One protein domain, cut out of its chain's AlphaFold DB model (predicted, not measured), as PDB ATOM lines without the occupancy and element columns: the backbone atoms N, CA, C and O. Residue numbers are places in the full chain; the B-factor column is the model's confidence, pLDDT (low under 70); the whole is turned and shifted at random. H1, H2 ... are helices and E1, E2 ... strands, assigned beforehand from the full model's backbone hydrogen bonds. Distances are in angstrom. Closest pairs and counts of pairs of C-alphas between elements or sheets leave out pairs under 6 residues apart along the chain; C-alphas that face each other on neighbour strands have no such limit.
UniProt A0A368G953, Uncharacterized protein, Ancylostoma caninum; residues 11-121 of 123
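AT A GLANCE: This is residues 11 to 121 of the 123 residues of an uncharacterized protein of Ancylostoma caninum (UniProt A0A368G953). A small four-stranded antiparallel sheet is covered on one face by a helical hairpin, H1 and H2, while its other face is bare of named helices. H2 is much the longest element: it lies over the sheet with its first half and runs on well past it, and beyond its last residue, Glu 105, a tight link of 4 residues folds back into the short helix H3. The printed part has 111 residues, with four named strands and then three named helices in the order E1 E2 E3 E4 H1 H2 H3; the sheet's order is E1 E4 E3 E2, and the class is mixed, helices and strands. The whole is a loose rod, with a radius of gyration of the C-alphas of 16.7 A and spans of 57 by 24 by 19 A.

HOW THE PARTS SIT: Begin with E1, residues 11 to 14, an edge strand antiparallel to E4, residues 45 to 50; look for N 11 and O 48, 2.8 A apart. E4 is antiparallel to E3, residues 30 to 34, with N 31 and O 49 at 2.8 A. E3 forms a hairpin with the other edge strand, E2, residues 22 to 26, where N 24 and O 32 are 3.0 A apart. E2 E3 E4 are a meander, each strand the antiparallel neighbour of the one before; with E1, the neighbour of E4, they make a Greek key. H1, residues 57 to 71, is on the sheet at a height of 9.4 A, over E1 and E4; its closest C-alphas to E1 are those of Ile 67 and Gly 12, 6.6 A apart. H2, residues 74 to 105, is on the same face at a height of 9.9 A, over E4 and E3 and only just over E2, with 3 of its C-alphas; the C-alphas of Cys 84 and Phe 33 are its closest to E3, at 6.8 A. These two layers are helices on one face of a sheet. H1 and H2 touch, through residues 74 to 85 of H2 alone, at a shallow tilt of 27 degrees, opposite ways; the closest C-alphas are those of Gly 68 and Tyr 74, 4.5 A apart. H3, residues 110 to 119, is not on the sheet; it touches H2, at residues 99 to 103 of H2 alone, with a steep tilt of 54 degrees, and the C-alphas of Ala 103 and Ala 113 are closest, at 5.8 A. In H1, H2 and H3 every O i to N i+4 pair is within hydrogen-bond range.

IN THESE COORDINATES: Find C-alpha 11 at (141.569, 119.987, 152.625), where E1 begins its 10.1 A. E2 spans 12.9 A, E3 13.2 A and E4 17.0 A. H1 runs 20.8 A. From C-alpha 74 at (149.170, 134.366, 158.570), H2 runs 46.4 A to C-alpha 105 at (135.320, 120.718, 116.487). H3 covers 14.2 A and ends at C-alpha 119, at (127.227, 117.139, 133.621).

THE WHOLE: The two C-alphas farthest apart, those of Arg 40 and Gly 107, are 56.8 A apart. The printed part has no cut, and no link is long. The mean pLDDT of the printed part is 74.3; look for values under 70 at, among others, residues 38 to 43, 51 to 59 and 119 to 121.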
ATOM      1  N   ILE A  11     140.872 120.541 151.461       79.88
ATOM      2  CA  ILE A  11     141.569 119.987 152.625       79.88
ATOM      3  C   ILE A  11     142.768 120.870 152.962       79.88
ATOM      4  O   ILE A  11     143.622 121.136 152.117       79.88
ATOM      5  N   GLY A  12     142.854 121.288 154.225       80.81
ATOM      6  CA  GLY A  12     144.030 121.951 154.778       80.81
ATOM      7  C   GLY A  12     145.047 120.944 155.300       80.81
ATOM      8  O   GLY A  12     144.694 120.034 156.044       80.81
ATOM      9  N   LEU A  13     146.313 121.135 154.946       79.94
ATOM     10  CA  LEU A  13     147.450 120.363 155.432       79.94
ATOM     11  C   LEU A  13     148.359 121.278 156.254       79.94
ATOM     12  O   LEU A  13     148.706 122.381 155.833       79.94
ATOM     13  N   THR A  14     148.782 120.805 157.417       74.88
ATOM     14  CA  THR A  14     149.794 121.464 158.246       74.88
ATOM     15  C   THR A  14     150.978 120.515 158.416       74.88
ATOM     16  O   THR A  14     150.816 119.299 158.388       74.88
ATOM     17  N   GLN A  15     152.186 121.066 158.546       71.44
ATOM     18  CA  GLN A  15     153.449 120.322 158.661       71.44
ATOM     19  C   GLN A  15     153.840 119.491 157.423       71.44
ATOM     20  O   GLN A  15     154.285 118.353 157.533       71.44
ATOM     21  N   THR A  16     153.778 120.074 156.229       72.00
ATOM     22  CA  THR A  16     154.120 119.382 154.969       72.00
ATOM     23  C   THR A  16     155.614 119.038 154.806       72.00
ATOM     24  O   THR A  16     155.977 118.440 153.796       72.00
ATOM     25  N   ARG A  17     156.476 119.390 155.782       71.19
ATOM     26  CA  ARG A  17     157.941 119.148 155.837       71.19
ATOM     27  C   ARG A  17     158.666 119.366 154.497       71.19
ATOM     28  O   ARG A  17     159.619 118.664 154.169       71.19
ATOM     29  N   ARG A  18     158.215 120.335 153.697       70.00
ATOM     30  CA  ARG A  18     158.769 120.636 152.371       70.00
ATOM     31  C   ARG A  18     159.535 121.944 152.426       70.00
ATOM     32  O   ARG A  18     158.985 122.970 152.795       70.00
ATOM     33  N   HIS A  19     160.793 121.925 152.003       69.44
ATOM     34  CA  HIS A  19     161.624 123.132 151.935       69.44
ATOM     35  C   HIS A  19     161.368 123.967 150.661       69.44
ATOM     36  O   HIS A  19     161.798 125.113 150.559       69.44
ATOM     37  N   ARG A  20     160.660 123.407 149.669       72.56
ATOM     38  CA  ARG A  20     160.316 124.077 148.406       72.56
ATOM     39  C   ARG A  20     158.818 123.994 148.153       72.56
ATOM     40  O   ARG A  20     158.218 122.945 148.394       72.56
ATOM     41  N   SER A  21     158.238 125.084 147.653       75.56
ATOM     42  CA  SER A  21     156.835 125.108 147.253       75.56
ATOM     43  C   SER A  21     156.591 124.140 146.098       75.56
ATOM     44  O   SER A  21     157.413 124.060 145.183       75.56
ATOM     45  N   LEU A  22     155.461 123.442 146.118       81.12
ATOM     46  CA  LEU A  22     155.068 122.497 145.076       81.12
ATOM     47  C   LEU A  22     153.611 122.732 144.690       81.12
ATOM     48  O   LEU A  22     152.768 122.968 145.550       81.12
ATOM     49  N   ASN A  23     153.335 122.657 143.394       81.44
ATOM     50  CA  ASN A  23     151.990 122.620 142.842       81.44
ATOM     51  C   ASN A  23     151.892 121.365 141.971       81.44
ATOM     52  O   ASN A  23     152.773 121.143 141.141       81.44
ATOM     53  N   ALA A  24     150.872 120.545 142.189       79.94
ATOM     54  CA  ALA A  24     150.612 119.352 141.394       79.94
ATOM     55  C   ALA A  24     149.118 119.239 141.104       79.94
ATOM     56  O   ALA A  24     148.293 119.455 141.992       79.94
ATOM     57  N   THR A  25     148.789 118.866 139.874       79.44
ATOM     58  CA  THR A  25     147.428 118.525 139.465       79.44
ATOM     59  C   THR A  25     147.360 117.015 139.278       79.44
ATOM     60  O   THR A  25     148.243 116.431 138.655       79.44
ATOM     61  N   PHE A  26     146.337 116.387 139.844       74.38
ATOM     62  CA  PHE A  26     146.045 114.970 139.680       74.38
ATOM     63  C   PHE A  26     144.990 114.771 138.589       74.38
ATOM     64  O   PHE A  26     144.090 115.599 138.433       74.38
ATOM     65  N   ASP A  27     145.039 113.626 137.905       67.06
ATOM     66  CA  ASP A  27     144.076 113.244 136.855       67.06
ATOM     67  C   ASP A  27     142.629 113.172 137.372       67.06
ATOM     68  O   ASP A  27     141.661 113.301 136.628       67.06
ATOM     69  N   THR A  28     142.469 113.017 138.687       67.38
ATOM     70  CA  THR A  28     141.193 113.071 139.408       67.38
ATOM     71  C   THR A  28     140.595 114.472 139.490       67.38
ATOM     72  O   THR A  28     139.542 114.619 140.106       67.38
ATOM     73  N   GLY A  29     141.228 115.493 138.903       71.75
ATOM     74  CA  GLY A  29     140.828 116.890 139.028       71.75
ATOM     75  C   GLY A  29     141.069 117.436 140.433       71.75
ATOM     76  O   GLY A  29     140.346 118.319 140.878       71.75
ATOM     77  N   GLU A  30     142.053 116.924 141.159       77.19
ATOM     78  CA  GLU A  30     142.473 117.463 142.454       77.19
ATOM     79  C   GLU A  30     143.761 118.270 142.251       77.19
ATOM     80  O   GLU A  30     144.630 117.874 141.479       77.19
ATOM     81  N   LYS A  31     143.902 119.411 142.925       80.75
ATOM     82  CA  LYS A  31     145.071 120.287 142.821       80.75
ATOM     83  C   LYS A  31     145.677 120.506 144.196       80.75
ATOM     84  O   LYS A  31     145.013 120.989 145.112       80.75
ATOM     85  N   LEU A  32     146.931 120.107 144.344       83.75
ATOM     86  CA  LEU A  32     147.688 120.191 145.582       83.75
ATOM     87  C   LEU A  32     148.650 121.366 145.530       83.75
ATOM     88  O   LEU A  32     149.514 121.434 144.661       83.75
ATOM     89  N   PHE A  33     148.567 122.218 146.540       82.38
ATOM     90  CA  PHE A  33     149.493 123.308 146.784       82.38
ATOM     91  C   PHE A  33     150.236 123.051 148.084       82.38
ATOM     92  O   PHE A  33     149.617 122.861 149.124       82.38
ATOM     93  N   LEU A  34     151.561 123.064 148.052       83.75
ATOM     94  CA  LEU A  34     152.417 122.967 149.228       83.75
ATOM     95  C   LEU A  34     153.249 124.244 149.328       83.75
ATOM     96  O   LEU A  34     153.964 124.612 148.397       83.75
ATOM     97  N   GLY A  35     153.153 124.907 150.469       78.00
ATOM     98  CA  GLY A  35     154.038 125.966 150.922       78.00
ATOM     99  C   GLY A  35     155.305 125.410 151.572       78.00
ATOM    100  O   GLY A  35     155.417 124.217 151.864       78.00
ATOM    101  N   THR A  36     156.273 126.295 151.777       75.38
ATOM    102  CA  THR A  36     157.581 125.976 152.355       75.38
ATOM    103  C   THR A  36     157.530 125.928 153.880       75.38
ATOM    104  O   THR A  36     156.791 126.686 154.506       75.38
ATOM    105  N   CYS A  37     158.349 125.074 154.485       73.38
ATOM    106  CA  CYS A  37     158.723 125.177 155.891       73.38
ATOM    107  C   CYS A  37     159.709 126.332 156.107       73.38
ATOM    108  O   CYS A  37     160.453 126.693 155.193       73.38
ATOM    109  N   ASP A  38     159.746 126.865 157.327       66.62
ATOM    110  CA  ASP A  38     160.859 127.708 157.760       66.62
ATOM    111  C   ASP A  38     162.146 126.870 157.927       66.62
ATOM    112  O   ASP A  38     162.128 125.637 157.842       66.62
ATOM    113  N   SER A  39     163.285 127.522 158.173       66.44
ATOM    114  CA  SER A  39     164.592 126.863 158.356       66.44
ATOM    115  C   SER A  39     164.634 125.857 159.516       66.44
ATOM    116  O   SER A  39     165.580 125.080 159.617       66.44
ATOM    117  N   ARG A  40     163.606 125.829 160.374       69.25
ATOM    118  CA  ARG A  40     163.463 124.878 161.484       69.25
ATOM    119  C   ARG A  40     162.668 123.633 161.081       69.25
ATOM    120  O   ARG A  40     162.445 122.756 161.910       69.25
ATOM    121  N   GLY A  41     162.222 123.536 159.825       61.00
ATOM    122  CA  GLY A  41     161.419 122.419 159.321       61.00
ATOM    123  C   GLY A  41     159.973 122.423 159.829       61.00
ATOM    124  O   GLY A  41     159.215 121.494 159.533       61.00
ATOM    125  N   VAL A  42     159.572 123.472 160.551       59.56
ATOM    126  CA  VAL A  42     158.239 123.636 161.129       59.56
ATOM    127  C   VAL A  42     157.421 124.550 160.212       59.56
ATOM    128  O   VAL A  42     157.930 125.489 159.608       59.56
ATOM    129  N   GLY A  43     156.125 124.269 160.068       67.19
ATOM    130  CA  GLY A  43     155.197 125.248 159.489       67.19
ATOM    131  C   GLY A  43     154.922 125.152 157.989       67.19
ATOM    132  O   GLY A  43     154.262 126.040 157.463       67.19
ATOM    133  N   GLY A  44     155.335 124.081 157.306       72.62
ATOM    134  CA  GLY A  44     154.884 123.831 155.935       72.62
ATOM    135  C   GLY A  44     153.360 123.716 155.880       72.62
ATOM    136  O   GLY A  44     152.781 122.843 156.528       72.62
ATOM    137  N   VAL A  45     152.705 124.614 155.148       76.62
ATOM    138  CA  VAL A  45     151.248 124.609 154.952       76.62
ATOM    139  C   VAL A  45     150.948 124.058 153.575       76.62
ATOM    140  O   VAL A  45     151.610 124.430 152.617       76.62
ATOM    141  N   GLY A  46     149.956 123.190 153.449       82.12
ATOM    142  CA  GLY A  46     149.464 122.728 152.162       82.12
ATOM    143  C   GLY A  46     147.957 122.855 152.062       82.12
ATOM    144  O   GLY A  46     147.261 122.912 153.071       82.12
ATOM    145  N   VAL A  47     147.447 122.903 150.842       79.44
ATOM    146  CA  VAL A  47     146.018 122.866 150.563       79.44
ATOM    147  C   VAL A  47     145.781 121.943 149.380       79.44
ATOM    148  O   VAL A  47     146.418 122.098 148.341       79.44
ATOM    149  N   LEU A  48     144.876 120.986 149.539       81.31
ATOM    150  CA  LEU A  48     144.389 120.132 148.463       81.31
ATOM    151  C   LEU A  48     142.980 120.592 148.095       81.31
ATOM    152  O   LEU A  48     142.107 120.649 148.956       81.31
ATOM    153  N   VAL A  49     142.772 120.949 146.835       76.50
ATOM    154  CA  VAL A  49     141.506 121.479 146.316       76.50
ATOM    155  C   VAL A  49     140.951 120.502 145.297       76.50
ATOM    156  O   VAL A  49     141.656 120.104 144.373       76.50
ATOM    157  N   ASN A  50     139.681 120.146 145.422       76.88
ATOM    158  CA  ASN A  50     138.982 119.423 144.375       76.88
ATOM    159  C   ASN A  50     138.516 120.424 143.305       76.88
ATOM    160  O   ASN A  50     137.625 121.226 143.545       76.88
ATOM    161  N   THR A  51     139.134 120.404 142.126       66.06
ATOM    162  CA  THR A  51     138.786 121.295 141.001       66.06
ATOM    163  C   THR A  51     137.538 120.841 140.243       66.06
ATOM    164  O   THR A  51     136.943 121.640 139.522       66.06
ATOM    165  N   ASN A  52     137.118 119.579 140.403       65.25
ATOM    166  CA  ASN A  52     135.896 119.065 139.780       65.25
ATOM    167  C   ASN A  52     134.638 119.539 140.515       65.25
ATOM    168  O   ASN A  52     133.596 119.753 139.892       65.25
ATOM    169  N   LEU A  53     134.742 119.758 141.828       57.12
ATOM    170  CA  LEU A  53     133.769 120.541 142.571       57.12
ATOM    171  C   LEU A  53     134.180 122.009 142.470       57.12
ATOM    172  O   LEU A  53     134.911 122.539 143.299       57.12
ATOM    173  N   VAL A  54     133.707 122.691 141.427       60.25
ATOM    174  CA  VAL A  54     133.733 124.160 141.385       60.25
ATOM    175  C   VAL A  54     132.768 124.659 142.465       60.25
ATOM    176  O   VAL A  54     131.641 125.050 142.169       60.25
ATOM    177  N   ILE A  55     133.173 124.580 143.732       56.12
ATOM    178  CA  ILE A  55     132.456 125.161 144.858       56.12
ATOM    179  C   ILE A  55     133.393 126.140 145.543       56.12
ATOM    180  O   ILE A  55     134.221 125.822 146.388       56.12
ATOM    181  N   ASN A  56     133.173 127.366 145.095       60.78
ATOM    182  CA  ASN A  56     133.330 128.599 145.815       60.78
ATOM    183  C   ASN A  56     134.743 128.956 146.300       60.78
ATOM    184  O   ASN A  56     135.211 128.530 147.354       60.78
ATOM    185  N   ILE A  57     135.378 129.855 145.548       58.16
ATOM    186  CA  ILE A  57     136.581 130.585 145.967       58.16
ATOM    187  C   ILE A  57     136.403 131.171 147.385       58.16
ATOM    188  O   ILE A  57     137.380 131.226 148.134       58.16
ATOM    189  N   ASP A  58     135.175 131.503 147.801       65.38
ATOM    190  CA  ASP A  58     134.890 131.985 149.158       65.38
ATOM    191  C   ASP A  58     135.163 130.918 150.239       65.38
ATOM    192  O   ASP A  58     135.715 131.229 151.298       65.38
ATOM    193  N   SER A  59     134.852 129.640 149.985       69.25
ATOM    194  CA  SER A  59     135.160 128.537 150.914       69.25
ATOM    195  C   SER A  59     136.668 128.333 151.054       69.25
ATOM    196  O   SER A  59     137.170 128.013 152.135       69.25
ATOM    197  N   PHE A  60     137.414 128.576 149.974       71.56
ATOM    198  CA  PHE A  60     138.872 128.552 149.984       71.56
ATOM    199  C   PHE A  60     139.461 129.714 150.807       71.56
ATOM    200  O   PHE A  60     140.404 129.506 151.576       71.56
ATOM    201  N   GLU A  61     138.895 130.923 150.717       70.56
ATOM    202  CA  GLU A  61     139.294 132.062 151.561       70.56
ATOM    203  C   GLU A  61     139.028 131.817 153.051       70.56
ATOM    204  O   GLU A  61     139.897 132.057 153.898       70.56
ATOM    205  N   GLN A  62     137.853 131.282 153.388       74.00
ATOM    206  CA  GLN A  62     137.525 130.943 154.774       74.00
ATOM    207  C   GLN A  62     138.458 129.861 155.326       74.00
ATOM    208  O   GLN A  62     138.928 129.959 156.466       74.00
ATOM    209  N   LEU A  63     138.776 128.840 154.523       73.81
ATOM    210  CA  LEU A  63     139.672 127.773 154.953       73.81
ATOM    211  C   LEU A  63     141.108 128.274 155.127       73.81
ATOM    212  O   LEU A  63     141.730 127.989 156.149       73.81
ATOM    213  N   THR A  64     141.636 129.039 154.174       71.31
ATOM    214  CA  THR A  64     143.003 129.577 154.267       71.31
ATOM    215  C   THR A  64     143.170 130.519 155.457       71.31
ATOM    216  O   THR A  64     144.197 130.461 156.135       71.31
ATOM    217  N   THR A  65     142.130 131.281 155.802       74.94
ATOM    218  CA  THR A  65     142.083 132.084 157.034       74.94
ATOM    219  C   THR A  65     142.132 131.209 158.291       74.94
ATOM    220  O   THR A  65     142.911 131.476 159.211       74.94
ATOM    221  N   ARG A  66     141.352 130.117 158.339       72.38
ATOM    222  CA  ARG A  66     141.371 129.161 159.465       72.38
ATOM    223  C   ARG A  66     142.717 128.449 159.604       72.38
ATOM    224  O   ARG A  66     143.192 128.283 160.725       72.38
ATOM    225  N   ILE A  67     143.345 128.066 158.492       72.25
ATOM    226  CA  ILE A  67     144.671 127.432 158.484       72.25
ATOM    227  C   ILE A  67     145.740 128.420 158.964       72.25
ATOM    228  O   ILE A  67     146.564 128.053 159.798       72.25
ATOM    229  N   GLY A  68     145.702 129.676 158.506       72.62
ATOM    230  CA  GLY A  68     146.609 130.733 158.967       72.62
ATOM    231  C   GLY A  68     146.539 130.953 160.476       72.62
ATOM    232  O   GLY A  68     147.578 131.020 161.137       72.62
ATOM    233  N   ARG A  69     145.322 130.954 161.035       72.12
ATOM    234  CA  ARG A  69     145.090 131.053 162.483       72.12
ATOM    235  C   ARG A  69     145.598 129.838 163.254       72.12
ATOM    236  O   ARG A  69     146.188 130.011 164.313       72.12
ATOM    237  N   ALA A  70     145.386 128.630 162.735       69.44
ATOM    238  CA  ALA A  70     145.823 127.394 163.385       69.44
ATOM    239  C   ALA A  70     147.347 127.192 163.327       69.44
ATOM    240  O   ALA A  70     147.934 126.664 164.266       69.44
ATOM    241  N   ALA A  71     147.992 127.616 162.237       67.06
ATOM    242  CA  ALA A  71     149.433 127.474 162.040       67.06
ATOM    243  C   ALA A  71     150.255 128.628 162.643       67.06
ATOM    244  O   ALA A  71     151.476 128.528 162.691       67.06
ATOM    245  N   GLY A  72     149.616 129.733 163.051       70.44
ATOM    246  CA  GLY A  72     150.301 130.935 163.541       70.44
ATOM    247  C   GLY A  72     151.071 131.715 162.464       70.44
ATOM    248  O   GLY A  72     151.819 132.629 162.791       70.44
ATOM    249  N   ASN A  73     150.877 131.385 161.179       68.12
ATOM    250  CA  ASN A  73     151.707 131.840 160.054       68.12
ATOM    251  C   ASN A  73     150.893 132.608 158.992       68.12
ATOM    252  O   ASN A  73     150.978 132.312 157.798       68.12
ATOM    253  N   TYR A  74     150.109 133.609 159.419       68.00
ATOM    254  CA  TYR A  74     149.170 134.366 158.570       68.00
ATOM    255  C   TYR A  74     149.761 134.895 157.253       68.00
ATOM    256  O   TYR A  74     149.073 134.875 156.230       68.00
ATOM    257  N   GLN A  75     151.013 135.365 157.247       67.81
ATOM    258  CA  GLN A  75     151.655 135.918 156.045       67.81
ATOM    259  C   GLN A  75     151.898 134.836 154.984       67.81
ATOM    260  O   GLN A  75     151.449 134.976 153.847       67.81
ATOM    261  N   LEU A  76     152.516 133.714 155.375       69.31
ATOM    262  CA  LEU A  76     152.801 132.592 154.474       69.31
ATOM    263  C   LEU A  76     151.515 131.952 153.944       69.31
ATOM    264  O   LEU A  76     151.427 131.611 152.764       69.31
ATOM    265  N   THR A  77     150.489 131.827 154.788       71.56
ATOM    266  CA  THR A  77     149.195 131.279 154.367       71.56
ATOM    267  C   THR A  77     148.437 132.215 153.441       71.56
ATOM    268  O   THR A  77     147.805 131.739 152.503       71.56
ATOM    269  N   SER A  78     148.516 133.531 153.659       73.62
ATOM    270  CA  SER A  78     147.880 134.516 152.775       73.62
ATOM    271  C   SER A  78     148.529 134.530 151.395       73.62
ATOM    272  O   SER A  78     147.832 134.614 150.384       73.62
ATOM    273  N   GLU A  79     149.855 134.412 151.325       76.00
ATOM    274  CA  GLU A  79     150.556 134.343 150.046       76.00
ATOM    275  C   GLU A  79     150.292 133.025 149.312       76.00
ATOM    276  O   GLU A  79     150.010 133.035 148.111       76.00
ATOM    277  N   LEU A  80     150.277 131.901 150.036       75.38
ATOM    278  CA  LEU A  80     149.858 130.616 149.482       75.38
ATOM    279  C   LEU A  80     148.427 130.706 148.936       75.38
ATOM    280  O   LEU A  80     148.185 130.308 147.803       75.38
ATOM    281  N   ALA A  81     147.499 131.311 149.682       75.19
ATOM    282  CA  ALA A  81     146.112 131.485 149.259       75.19
ATOM    283  C   ALA A  81     145.976 132.308 147.969       75.19
ATOM    284  O   ALA A  81     145.178 131.967 147.095       75.19
ATOM    285  N   LYS A  82     146.755 133.385 147.825       80.00
ATOM    286  CA  LYS A  82     146.788 134.183 146.589       80.00
ATOM    287  C   LYS A  82     147.281 133.347 145.410       80.00
ATOM    288  O   LYS A  82     146.617 133.304 144.379       80.00
ATOM    289  N   ARG A  83     148.391 132.621 145.584       78.00
ATOM    290  CA  ARG A  83     148.958 131.751 144.539       78.00
ATOM    291  C   ARG A  83     147.996 130.639 144.131       78.00
ATOM    292  O   ARG A  83     147.832 130.388 142.942       78.00
ATOM    293  N   CYS A  84     147.332 130.006 145.096       75.56
ATOM    294  CA  CYS A  84     146.324 128.989 144.819       75.56
ATOM    295  C   CYS A  84     145.163 129.556 144.000       75.56
ATOM    296  O   CYS A  84     144.744 128.930 143.034       75.56
ATOM    297  N   ARG A  85     144.658 130.747 144.353       77.81
ATOM    298  CA  ARG A  85     143.555 131.386 143.623       77.81
ATOM    299  C   ARG A  85     143.897 131.658 142.168       77.81
ATOM    300  O   ARG A  85     143.128 131.261 141.299       77.81
ATOM    301  N   GLU A  86     145.044 132.278 141.908       80.12
ATOM    302  CA  GLU A  86     145.502 132.543 140.539       80.12
ATOM    303  C   GLU A  86     145.660 131.236 139.753       80.12
ATOM    304  O   GLU A  86     145.117 131.083 138.661       80.12
ATOM    305  N   ALA A  87     146.300 130.231 140.356       78.06
ATOM    306  CA  ALA A  87     146.517 128.943 139.709       78.06
ATOM    307  C   ALA A  87     145.223 128.153 139.446       78.06
ATOM    308  O   ALA A  87     145.195 127.351 138.518       78.06
ATOM    309  N   ILE A  88     144.178 128.315 140.261       75.50
ATOM    310  CA  ILE A  88     142.861 127.695 140.030       75.50
ATOM    311  C   ILE A  88     142.094 128.465 138.951       75.50
ATOM    312  O   ILE A  88     141.428 127.858 138.115       75.50
ATOM    313  N   LYS A  89     142.188 129.797 138.952       78.38
ATOM    314  CA  LYS A  89     141.504 130.656 137.984       78.38
ATOM    315  C   LYS A  89     142.027 130.435 136.565       78.38
ATOM    316  O   LYS A  89     141.217 130.296 135.650       78.38
ATOM    317  N   GLU A  90     143.345 130.357 136.397       81.56
ATOM    318  CA  GLU A  90     143.959 130.071 135.097       81.56
ATOM    319  C   GLU A  90     143.632 128.651 134.617       81.56
ATOM    320  O   GLU A  90     143.207 128.480 133.481       81.56
ATOM    321  N   ASP A  91     143.685 127.653 135.501       76.00
ATOM    322  CA  ASP A  91     143.319 126.262 135.186       76.00
ATOM    323  C   ASP A  91     141.861 126.136 134.718       76.00
ATOM    324  O   ASP A  91     141.561 125.497 133.711       76.00
ATOM    325  N   LEU A  92     140.936 126.825 135.396       75.38
ATOM    326  CA  LEU A  92     139.530 126.848 134.999       75.38
ATOM    327  C   LEU A  92     139.326 127.547 133.649       75.38
ATOM    328  O   LEU A  92     138.470 127.137 132.864       75.38
ATOM    329  N   LYS A  93     140.081 128.613 133.382       81.12
ATOM    330  CA  LYS A  93     140.039 129.333 132.107       81.12
ATOM    331  C   LYS A  93     140.561 128.454 130.970       81.12
ATOM    332  O   LYS A  93     139.916 128.391 129.927       81.12
ATOM    333  N   GLU A  94     141.657 127.742 131.198       80.50
ATOM    334  CA  GLU A  94     142.251 126.803 130.248       80.50
ATOM    335  C   GLU A  94     141.315 125.619 129.968       80.50
ATOM    336  O   GLU A  94     141.006 125.339 128.811       80.50
ATOM    337  N   ARG A  95     140.735 125.003 131.007       76.62
ATOM    338  CA  ARG A  95     139.749 123.916 130.846       76.62
ATOM    339  C   ARG A  95     138.487 124.383 130.125       76.62
ATOM    340  O   ARG A  95     137.969 123.661 129.279       76.62
ATOM    341  N   ARG A  96     137.997 125.597 130.402       76.88
ATOM    342  CA  ARG A  96     136.876 126.185 129.647       76.88
ATOM    343  C   ARG A  96     137.234 126.424 128.184       76.88
ATOM    344  O   ARG A  96     136.387 126.184 127.330       76.88
ATOM    345  N   ALA A  97     138.448 126.884 127.891       81.62
ATOM    346  CA  ALA A  97     138.908 127.069 126.519       81.62
ATOM    347  C   ALA A  97     138.998 125.728 125.775       81.62
ATOM    348  O   ALA A  97     138.486 125.628 124.664       81.62
ATOM    349  N   ALA A  98     139.546 124.690 126.411       81.62
ATOM    350  CA  ALA A  98     139.619 123.343 125.846       81.62
ATOM    351  C   ALA A  98     138.226 122.768 125.538       81.62
ATOM    352  O   ALA A  98     137.983 122.284 124.440       81.62
ATOM    353  N   VAL A  99     137.276 122.907 126.467       79.44
ATOM    354  CA  VAL A  99     135.892 122.439 126.279       79.44
ATOM    355  C   VAL A  99     135.181 123.196 125.157       79.44
ATOM    356  O   VAL A  99     134.407 122.610 124.403       79.44
ATOM    357  N   LEU A 100     135.427 124.504 125.027       79.88
ATOM    358  CA  LEU A 100     134.888 125.293 123.919       79.88
ATOM    359  C   LEU A 100     135.516 124.897 122.575       79.88
ATOM    360  O   LEU A 100     134.796 124.864 121.580       79.88
ATOM    361  N   ALA A 101     136.810 124.573 122.546       83.44
ATOM    362  CA  ALA A 101     137.489 124.081 121.352       83.44
ATOM    363  C   ALA A 101     136.951 122.705 120.926       83.44
ATOM    364  O   ALA A 101     136.550 122.545 119.778       83.44
ATOM    365  N   GLU A 102     136.822 121.750 121.854       81.75
ATOM    366  CA  GLU A 102     136.198 120.448 121.567       81.75
ATOM    367  C   GLU A 102     134.759 120.595 121.071       81.75
ATOM    368  O   GLU A 102     134.326 119.886 120.164       81.75
ATOM    369  N   ALA A 103     133.996 121.525 121.648       81.81
ATOM    370  CA  ALA A 103     132.642 121.798 121.195       81.81
ATOM    371  C   ALA A 103     132.604 122.368 119.772       81.81
ATOM    372  O   ALA A 103     131.722 121.985 119.006       81.81
ATOM    373  N   ALA A 104     133.539 123.254 119.421       82.75
ATOM    374  CA  ALA A 104     133.645 123.815 118.078       82.75
ATOM    375  C   ALA A 104     133.980 122.732 117.040       82.75
ATOM    376  O   ALA A 104     133.286 122.637 116.030       82.75
ATOM    377  N   GLU A 105     134.957 121.868 117.334       85.06
ATOM    378  CA  GLU A 105     135.320 120.718 116.487       85.06
ATOM    379  C   GLU A 105     134.158 119.722 116.343       85.06
ATOM    380  O   GLU A 105     133.897 119.190 115.267       85.06
ATOM    381  N   ALA A 106     133.390 119.507 117.415       85.00
ATOM    382  CA  ALA A 106     132.225 118.627 117.409       85.00
ATOM    383  C   ALA A 106     130.957 119.261 116.795       85.00
ATOM    384  O   ALA A 106     129.893 118.640 116.833       85.00
ATOM    385  N   GLY A 107     131.019 120.503 116.295       86.00
ATOM    386  CA  GLY A 107     129.851 121.237 115.785       86.00
ATOM    387  C   GLY A 107     128.766 121.488 116.843       86.00
ATOM    388  O   GLY A 107     127.598 121.713 116.516       86.00
ATOM    389  N   LYS A 108     129.121 121.416 118.131       84.50
ATOM    390  CA  LYS A 108     128.202 121.575 119.260       84.50
ATOM    391  C   LYS A 108     127.905 123.050 119.505       84.50
ATOM    392  O   LYS A 108     128.786 123.904 119.537       84.50
ATOM    393  N   SER A 109     126.642 123.343 119.809       83.62
ATOM    394  CA  SER A 109     126.252 124.665 120.308       83.62
ATOM    395  C   SER A 109     126.935 124.988 121.648       83.62
ATOM    396  O   SER A 109     127.155 124.106 122.485       83.62
ATOM    397  N   ILE A 110     127.172 126.272 121.922       78.75
ATOM    398  CA  ILE A 110     127.704 126.736 123.218       78.75
ATOM    399  C   ILE A 110     126.814 126.259 124.382       78.75
ATOM    400  O   ILE A 110     127.310 125.891 125.449       78.75
ATOM    401  N   GLY A 111     125.492 126.232 124.177       80.62
ATOM    402  CA  GLY A 111     124.527 125.783 125.181       80.62
ATOM    403  C   GLY A 111     124.656 124.297 125.529       80.62
ATOM    404  O   GLY A 111     124.530 123.936 126.696       80.62
ATOM    405  N   SER A 112     124.944 123.434 124.550       78.12
ATOM    406  CA  SER A 112     125.191 122.006 124.794       78.12
ATOM    407  C   SER A 112     126.557 121.760 125.427       78.12
ATOM    408  O   SER A 112     126.630 121.009 126.390       78.12
ATOM    409  N   ALA A 113     127.603 122.461 124.982       77.38
ATOM    410  CA  ALA A 113     128.941 122.360 125.571       77.38
ATOM    411  C   ALA A 113     128.957 122.719 127.066       77.38
ATOM    412  O   ALA A 113     129.586 122.039 127.873       77.38
ATOM    413  N   ARG A 114     128.207 123.762 127.454       74.69
ATOM    414  CA  ARG A 114     128.031 124.143 128.865       74.69
ATOM    415  C   ARG A 114     127.347 123.051 129.683       74.69
ATOM    416  O   ARG A 114     127.792 122.766 130.787       74.69
ATOM    417  N   ARG A 115     126.296 122.427 129.141       78.12
ATOM    418  CA  ARG A 115     125.597 121.325 129.818       78.12
ATOM    419  C   ARG A 115     126.489 120.101 129.976       78.12
ATOM    420  O   ARG A 115     126.482 119.520 131.050       78.12
ATOM    421  N   ASP A 116     127.269 119.752 128.956       73.88
ATOM    422  CA  ASP A 116     128.220 118.636 129.017       73.88
ATOM    423  C   ASP A 116     129.305 118.899 130.075       73.88
ATOM    424  O   ASP A 116     129.616 118.024 130.880       73.88
ATOM    425  N   PHE A 117     129.818 120.133 130.142       71.56
ATOM    426  CA  PHE A 117     130.769 120.551 131.173       71.56
ATOM    427  C   PHE A 117     130.183 120.471 132.588       71.56
ATOM    428  O   PHE A 117     130.840 119.995 133.512       71.56
ATOM    429  N   ASP A 118     128.940 120.920 132.772       70.44
ATOM    430  CA  ASP A 118     128.257 120.844 134.064       70.44
ATOM    431  C   ASP A 118     127.850 119.404 134.425       70.44
ATOM    432  O   ASP A 118     127.871 119.047 135.602       70.44
ATOM    433  N   ALA A 119     127.544 118.556 133.440       68.19
ATOM    434  CA  ALA A 119     127.227 117.139 133.621       68.19
ATOM    435  C   ALA A 119     128.467 116.278 133.911       68.19
ATOM    436  O   ALA A 119     128.355 115.262 134.592       68.19
ATOM    437  N   ALA A 120     129.649 116.699 133.450       64.50
ATOM    438  CA  ALA A 120     130.928 116.089 133.803       64.50
ATOM    439  C   ALA A 120     131.338 116.354 135.268       64.50
ATOM    440  O   ALA A 120     132.325 115.784 135.741       64.50
ATOM    441  N   ARG A 121     130.590 117.185 136.015       59.69
ATOM    442  CA  ARG A 121     130.815 117.375 137.452       59.69
ATOM    443  C   ARG A 121     130.345 116.142 138.239       59.69
ATOM    444  O   ARG A 121     129.180 115.757 138.136       59.69
TER     445      ARG A 121